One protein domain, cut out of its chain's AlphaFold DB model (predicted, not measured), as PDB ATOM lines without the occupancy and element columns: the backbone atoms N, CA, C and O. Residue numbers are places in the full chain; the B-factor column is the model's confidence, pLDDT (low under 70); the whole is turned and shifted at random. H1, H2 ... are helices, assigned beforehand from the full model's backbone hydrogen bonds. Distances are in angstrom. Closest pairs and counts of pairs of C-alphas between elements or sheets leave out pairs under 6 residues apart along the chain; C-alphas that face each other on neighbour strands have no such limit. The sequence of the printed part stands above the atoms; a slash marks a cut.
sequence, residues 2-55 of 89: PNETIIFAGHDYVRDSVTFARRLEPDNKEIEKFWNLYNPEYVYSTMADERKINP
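This is residues 2 to 55 of the 89 residues of the protein "Hydroxyacylglutathione hydrolase" of Deltaproteobacteria bacterium ADurb.BinA014 (UniProt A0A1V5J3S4). Two helices, H1 and H2, lie side by side as a hairpin, and a third, shorter helix, H3, comes in at a steep tilt, its last residue, Ile 53, meeting H2 at Ile 31. The opening stretch, residues 2 to 13, has no named element and runs round the outside of this small body; its residues 6 to 7 pair antiparallel with residues 45 to 46, just before H3. The printed part has 54 residues with three named helices, in the order H1, H2, H3, and no named strand; its class is all helix. It is compact, with a radius of gyration of the C-alphas of 10.5 A, and rounded, spanning 25 by 23 by 17 A.

Begin with the longest helix, H1, residues 14 to 24, and look from it to H2, residues 29 to 37. The two touch, and their closest C-alphas, those of Val 18 and Ile 31, are 6.8 A apart. They run opposite ways at a shallow tilt of 16 degrees and form a helical hairpin. Next find H3, residues 47 to 53, which touches H2; the closest C-alphas, those of Ile 31 and Ile 53, are 5.3 A apart. H2 and H3 run opposite ways at a steep tilt of 60 degrees. H1 and H3 are close but not clearly touching: their closest C-alphas, those of Ala 21 and Ile 53, are 6.7 A apart. These two run the same way at a steep tilt of 48 degrees. In H1, H2 and H3, every O i to N i+4 pair of the backbone is within hydrogen-bond range.

Find C-alpha 14 at (127.741, 140.714, 118.918), where H1 begins; from there the helix runs 15.3 A through its 11 residues to C-alpha 24 at (138.956, 130.450, 120.896). H2 begins at C-alpha 29, at (136.969, 136.302, 131.750), and its nine residues run 12.8 A to C-alpha 37. H3 has seven residues and runs 10.1 A from C-alpha 47 to C-alpha 53, which you find at (137.750, 140.298, 123.715).

The two C-alphas farthest apart are those of Gly 10 and Asp 27, 28.3 A. From the first printed C-alpha, Pro 2, to the last, Pro 55, the distance is 18.7 A. The printed part has no cut. The link from H1 to H2 is tight, with four residues, and the link from H2 to H3 is short, with nine. The C-alphas of residues 2 to 13 lie 10 to 16 A from the mean of all C-alphas. The mean pLDDT of the printed part is 89.4, and no printed residue is under 70.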
ATOM      1  N   PRO A   2     142.405 155.721 120.758       94.75
ATOM      2  CA  PRO A   2     142.314 155.771 122.217       94.75
ATOM      3  C   PRO A   2     141.394 154.690 122.787       94.75
ATOM      4  O   PRO A   2     140.551 154.152 122.071       94.75
ATOM      5  N   ASN A   3     141.548 154.384 124.070       91.94
ATOM      6  CA  ASN A   3     140.806 153.313 124.739       91.94
ATOM      7  C   ASN A   3     139.323 153.662 124.919       91.94
ATOM      8  O   ASN A   3     138.464 152.800 124.791       91.94
ATOM      9  N   GLU A   4     139.037 154.938 125.146       93.94
ATOM     10  CA  GLU A   4     137.714 155.528 125.326       93.94
ATOM     11  C   GLU A   4     136.928 155.713 124.020       93.94
ATOM     12  O   GLU A   4     135.784 156.161 124.043       93.94
ATOM     13  N   THR A   5     137.529 155.399 122.867       94.06
ATOM     14  CA  THR A   5     136.822 155.478 121.584       94.06
ATOM     15  C   THR A   5     135.673 154.482 121.564       94.06
ATOM     16  O   THR A   5     135.897 153.282 121.711       94.06
ATOM     17  N   ILE A   6     134.464 154.999 121.353       92.06
ATOM     18  CA  ILE A   6     133.238 154.215 121.219       92.06
ATOM     19  C   ILE A   6     133.120 153.717 119.779       92.06
ATOM     20  O   ILE A   6     133.302 154.480 118.829       92.06
ATOM     21  N   ILE A   7     132.800 152.439 119.632       90.31
ATOM     22  CA  ILE A   7     132.622 151.753 118.361       90.31
ATOM     23  C   ILE A   7     131.146 151.405 118.226       90.31
ATOM     24  O   ILE A   7     130.594 150.642 119.017       90.31
ATOM     25  N   PHE A   8     130.522 151.961 117.192       88.00
ATOM     26  CA  PHE A   8     129.175 151.602 116.767       88.00
ATOM     27  C   PHE A   8     129.287 150.711 115.533       88.00
ATOM     28  O   PHE A   8     129.632 151.183 114.447       88.00
ATOM     29  N   ALA A   9     129.057 149.410 115.711       79.88
ATOM     30  CA  ALA A   9     129.111 148.451 114.615       79.88
ATOM     31  C   ALA A   9     127.930 148.654 113.650       79.88
ATOM     32  O   ALA A   9     126.818 148.971 114.067       79.88
ATOM     33  N   GLY A  10     128.159 148.440 112.351       77.50
ATOM     34  CA  GLY A  10     127.107 148.557 111.329       77.50
ATOM     35  C   GLY A  10     126.055 147.439 111.372       77.50
ATOM     36  O   GLY A  10     125.001 147.575 110.755       77.50
ATOM     37  N   HIS A  11     126.330 146.351 112.097       78.88
ATOM     38  CA  HIS A  11     125.471 145.175 112.233       78.88
ATOM     39  C   HIS A  11     125.543 144.617 113.661       78.88
ATOM     40  O   HIS A  11     126.607 144.656 114.283       78.88
ATOM     41  N   ASP A  12     124.440 144.048 114.157       79.25
ATOM     42  CA  ASP A  12     124.435 143.288 115.413       79.25
ATOM     43  C   ASP A  12     124.959 141.862 115.180       79.25
ATOM     44  O   ASP A  12     124.200 140.903 115.046       79.25
ATOM     45  N   TYR A  13     126.287 141.742 115.116       83.69
ATOM     46  CA  TYR A  13     126.999 140.461 115.158       83.69
ATOM     47  C   TYR A  13     127.558 140.152 116.546       83.69
ATOM     48  O   TYR A  13     128.438 139.299 116.678       83.69
ATOM     49  N   VAL A  14     127.101 140.837 117.601       84.88
ATOM     50  CA  VAL A  14     127.741 140.714 118.918       84.88
ATOM     51  C   VAL A  14     127.618 139.297 119.460       84.88
ATOM     52  O   VAL A  14     128.591 138.754 119.979       84.88
ATOM     53  N   ARG A  15     126.456 138.657 119.288       86.25
ATOM     54  CA  ARG A  15     126.251 137.272 119.740       86.25
ATOM     55  C   ARG A  15     127.204 136.292 119.063       86.25
ATOM     56  O   ARG A  15     127.847 135.498 119.753       86.25
ATOM     57  N   ASP A  16     127.316 136.372 117.743       88.19
ATOM     58  CA  ASP A  16     128.167 135.473 116.962       88.19
ATOM     59  C   ASP A  16     129.647 135.736 117.267       88.19
ATOM     60  O   ASP A  16     130.401 134.803 117.538       88.19
ATOM     61  N   SER A  17     130.035 137.011 117.360       89.00
ATOM     62  CA  SER A  17     131.403 137.431 117.691       89.00
ATOM     63  C   SER A  17     131.829 136.960 119.082       89.00
ATOM     64  O   SER A  17     132.922 136.423 119.250       89.00
ATOM     65  N   VAL A  18     130.960 137.106 120.088       90.06
ATOM     66  CA  VAL A  18     131.229 136.637 121.456       90.06
ATOM     67  C   VAL A  18     131.281 135.113 121.511       90.06
ATOM     68  O   VAL A  18     132.130 134.556 122.204       90.06
ATOM     69  N   THR A  19     130.413 134.421 120.771       91.19
ATOM     70  CA  THR A  19     130.424 132.951 120.700       91.19
ATOM     71  C   THR A  19     131.730 132.443 120.094       91.19
ATOM     72  O   THR A  19     132.360 131.545 120.656       91.19
ATOM     73  N   PHE A  20     132.179 133.063 119.003       92.56
ATOM     74  CA  PHE A  20     133.465 132.766 118.382       92.56
ATOM     75  C   PHE A  20     134.629 133.050 119.338       92.56
ATOM     76  O   PHE A  20     135.457 132.174 119.581       92.56
ATOM     77  N   ALA A  21     134.644 134.218 119.986       92.56
ATOM     78  CA  ALA A  21     135.677 134.574 120.955       92.56
ATOM     79  C   ALA A  21     135.750 133.581 122.131       92.56
ATOM     80  O   ALA A  21     136.840 133.145 122.497       92.56
ATOM     81  N   ARG A  22     134.603 133.151 122.679       93.06
ATOM     82  CA  ARG A  22     134.536 132.134 123.748       93.06
ATOM     83  C   ARG A  22     135.081 130.781 123.315       93.06
ATOM     84  O   ARG A  22     135.664 130.075 124.132       93.06
ATOM     85  N   ARG A  23     134.872 130.395 122.055       92.25
ATOM     86  CA  ARG A  23     135.400 129.139 121.515       92.25
ATOM     87  C   ARG A  23     136.925 129.166 121.423       92.25
ATOM     88  O   ARG A  23     137.553 128.146 121.690       92.25
ATOM     89  N   LEU A  24     137.507 130.306 121.050       90.81
ATOM     90  CA  LEU A  24     138.956 130.450 120.896       90.81
ATOM     91  C   LEU A  24     139.677 130.673 122.234       90.81
ATOM     92  O   LEU A  24     140.735 130.094 122.469       90.81
ATOM     93  N   GLU A  25     139.101 131.482 123.123       91.56
ATOM     94  CA  GLU A  25     139.665 131.819 124.434       91.56
ATOM     95  C   GLU A  25     138.656 131.531 125.566       91.56
ATOM     96  O   GLU A  25     138.141 132.464 126.190       91.56
ATOM     97  N   PRO A  26     138.366 130.254 125.884       90.69
ATOM     98  CA  PRO A  26     137.358 129.896 126.891       90.69
ATOM     99  C   PRO A  26     137.686 130.408 128.303       90.69
ATOM    100  O   PRO A  26     136.778 130.640 129.098       90.69
ATOM    101  N   ASP A  27     138.968 130.635 128.600       91.06
ATOM    102  CA  ASP A  27     139.443 131.115 129.902       91.06
ATOM    103  C   ASP A  27     139.478 132.655 130.017       91.06
ATOM    104  O   ASP A  27     139.787 133.202 131.084       91.06
ATOM    105  N   ASN A  28     139.164 133.390 128.940       93.00
ATOM    106  CA  ASN A  28     139.177 134.850 128.944       93.00
ATOM    107  C   ASN A  28     137.913 135.420 129.617       93.00
ATOM    108  O   ASN A  28     136.870 135.637 128.997       93.00
ATOM    109  N   LYS A  29     138.039 135.731 130.912       93.69
ATOM    110  CA  LYS A  29     136.969 136.302 131.750       93.69
ATOM    111  C   LYS A  29     136.447 137.656 131.262       93.69
ATOM    112  O   LYS A  29     135.340 138.040 131.636       93.69
ATOM    113  N   GLU A  30     137.210 138.402 130.461       93.56
ATOM    114  CA  GLU A  30     136.740 139.686 129.925       93.56
ATOM    115  C   GLU A  30     135.613 139.484 128.904       93.56
ATOM    116  O   GLU A  30     134.714 140.319 128.833       93.56
ATOM    117  N   ILE A  31     135.590 138.349 128.193       92.50
ATOM    118  CA  ILE A  31     134.509 138.013 127.255       92.50
ATOM    119  C   ILE A  31     133.182 137.848 128.004       92.50
ATOM    120  O   ILE A  31     132.147 138.354 127.575       92.50
ATOM    121  N   GLU A  32     133.206 137.178 129.158       89.88
ATOM    122  CA  GLU A  32     132.020 137.020 130.004       89.88
ATOM    123  C   GLU A  32     131.559 138.358 130.592       89.88
ATOM    124  O   GLU A  32     130.365 138.658 130.588       89.88
ATOM    125  N   LYS A  33     132.495 139.197 131.053       90.88
ATOM    126  CA  LYS A  33     132.169 140.543 131.549       90.88
ATOM    127  C   LYS A  33     131.510 141.397 130.471       90.88
ATOM    128  O   LYS A  33     130.502 142.035 130.756       90.88
ATOM    129  N   PHE A  34     132.048 141.383 129.252       90.56
ATOM    130  CA  PHE A  34     131.466 142.102 128.122       90.56
ATOM    131  C   PHE A  34     130.061 141.586 127.794       90.56
ATOM    132  O   PHE A  34     129.131 142.373 127.657       90.56
ATOM    133  N   TRP A  35     129.879 140.262 127.761       89.19
ATOM    134  CA  TRP A  35     128.574 139.647 127.517       89.19
ATOM    135  C   TRP A  35     127.520 140.039 128.559       89.19
ATOM    136  O   TRP A  35     126.378 140.311 128.207       89.19
ATOM    137  N   ASN A  36     127.896 140.118 129.835       88.50
ATOM    138  CA  ASN A  36     126.976 140.513 130.904       88.50
ATOM    139  C   ASN A  36     126.563 141.995 130.835       88.50
ATOM    140  O   ASN A  36     125.537 142.365 131.404       88.50
ATOM    141  N   LEU A  37     127.350 142.838 130.159       85.44
ATOM    142  CA  LEU A  37     127.052 144.255 129.928       85.44
ATOM    143  C   LEU A  37     126.331 144.502 128.594       85.44
ATOM    144  O   LEU A  37     125.915 145.629 128.325       85.44
ATOM    145  N   TYR A  38     126.186 143.469 127.762       84.38
ATOM    146  CA  TYR A  38     125.607 143.586 126.435       84.38
ATOM    147  C   TYR A  38     124.132 143.999 126.490       84.38
ATOM    148  O   TYR A  38     123.306 143.331 127.117       84.38
ATOM    149  N   ASN A  39     123.791 145.072 125.772       83.62
ATOM    150  CA  ASN A  39     122.417 145.496 125.547       83.62
ATOM    151  C   ASN A  39     122.101 145.466 124.037       83.62
ATOM    152  O   ASN A  39     122.664 146.274 123.297       83.62
ATOM    153  N   PRO A  40     121.184 144.598 123.569       80.50
ATOM    154  CA  PRO A  40     120.826 144.518 122.152       80.50
ATOM    155  C   PRO A  40     120.108 145.767 121.617       80.50
ATOM    156  O   PRO A  40     120.087 145.983 120.411       80.50
ATOM    157  N   GLU A  41     119.528 146.607 122.480       81.00
ATOM    158  CA  GLU A  41     118.910 147.877 122.065       81.00
ATOM    159  C   GLU A  41     119.942 149.000 121.873       81.00
ATOM    160  O   GLU A  41     119.653 150.014 121.239       81.00
ATOM    161  N   TYR A  42     121.149 148.830 122.419       80.81
ATOM    162  CA  TYR A  42     122.214 149.824 122.363       80.81
ATOM    163  C   TYR A  42     123.564 149.125 122.194       80.81
ATOM    164  O   TYR A  42     124.351 148.988 123.132       80.81
ATOM    165  N   VAL A  43     123.796 148.642 120.973       84.00
ATOM    166  CA  VAL A  43     124.987 147.875 120.605       84.00
ATOM    167  C   VAL A  43     126.171 148.816 120.398       84.00
ATOM    168  O   VAL A  43     126.275 149.501 119.380       84.00
ATOM    169  N   TYR A  44     127.079 148.835 121.368       88.06
ATOM    170  CA  TYR A  44     128.367 149.511 121.264       88.06
ATOM    171  C   TYR A  44     129.434 148.751 122.048       88.06
ATOM    172  O   TYR A  44     129.137 147.966 122.950       88.06
ATOM    173  N   SER A  45     130.686 149.029 121.719       90.06
ATOM    174  CA  SER A  45     131.853 148.647 122.509       90.06
ATOM    175  C   SER A  45     132.810 149.828 122.596       90.06
ATOM    176  O   SER A  45     132.648 150.839 121.905       90.06
ATOM    177  N   THR A  46     133.813 149.739 123.461       93.31
ATOM    178  CA  THR A  46     134.966 150.640 123.404       93.31
ATOM    179  C   THR A  46     136.157 149.945 122.754       93.31
ATOM    180  O   THR A  46     136.272 148.720 122.767       93.31
ATOM    181  N   MET A  47     137.119 150.713 122.240       94.44
ATOM    182  CA  MET A  47     138.404 150.155 121.799       94.44
ATOM    183  C   MET A  47     139.131 149.397 122.918       94.44
ATOM    184  O   MET A  47     139.897 148.477 122.628       94.44
ATOM    185  N   ALA A  48     138.925 149.775 124.185       94.00
ATOM    186  CA  ALA A  48     139.434 149.014 125.321       94.00
ATOM    187  C   ALA A  48     138.780 147.630 125.425       94.00
ATOM    188  O   ALA A  48     139.489 146.656 125.679       94.00
ATOM    189  N   ASP A  49     137.467 147.538 125.202       93.25
ATOM    190  CA  ASP A  49     136.745 146.264 125.191       93.25
ATOM    191  C   ASP A  49     137.223 145.386 124.034       93.25
ATOM    192  O   ASP A  49     137.642 144.253 124.261       93.25
ATOM    193  N   GLU A  50     137.283 145.927 122.813       93.62
ATOM    194  CA  GLU A  50     137.713 145.175 121.628       93.62
ATOM    195  C   GLU A  50     139.114 144.576 121.797       93.62
ATOM    196  O   GLU A  50     139.335 143.408 121.499       93.62
ATOM    197  N   ARG A  51     140.081 145.316 122.353       94.88
ATOM    198  CA  ARG A  51     141.435 144.776 122.604       94.88
ATOM    199  C   ARG A  51     141.448 143.610 123.599       94.88
ATOM    200  O   ARG A  51     142.378 142.803 123.594       94.88
ATOM    201  N   LYS A  52     140.448 143.529 124.477       94.44
ATOM    202  CA  LYS A  52     140.340 142.484 125.501       94.44
ATOM    203  C   LYS A  52     139.592 141.249 125.031       94.44
ATOM    204  O   LYS A  52     139.875 140.173 125.551       94.44
ATOM    205  N   ILE A  53     138.665 141.388 124.085       94.25
ATOM    206  CA  ILE A  53     137.750 140.298 123.715       94.25
ATOM    207  C   ILE A  53     137.802 139.912 122.240       94.25
ATOM    208  O   ILE A  53     137.450 138.785 121.916       94.25
ATOM    209  N   ASN A  54     138.205 140.817 121.346       93.94
ATOM    210  CA  ASN A  54     138.142 140.583 119.911       93.94
ATOM    211  C   ASN A  54     139.328 139.715 119.469       93.94
ATOM    212  O   ASN A  54     140.469 140.192 119.514       93.94
ATOM    213  N   PRO A  55     139.100 138.477 118.992       93.38
ATOM    214  CA  PRO A  55     140.186 137.583 118.601       93.38
ATOM    215  C   PRO A  55     141.074 138.185 117.509       93.38
ATOM    216  O   PRO A  55     142.291 138.005 117.526       93.38
TER     217      PRO A  55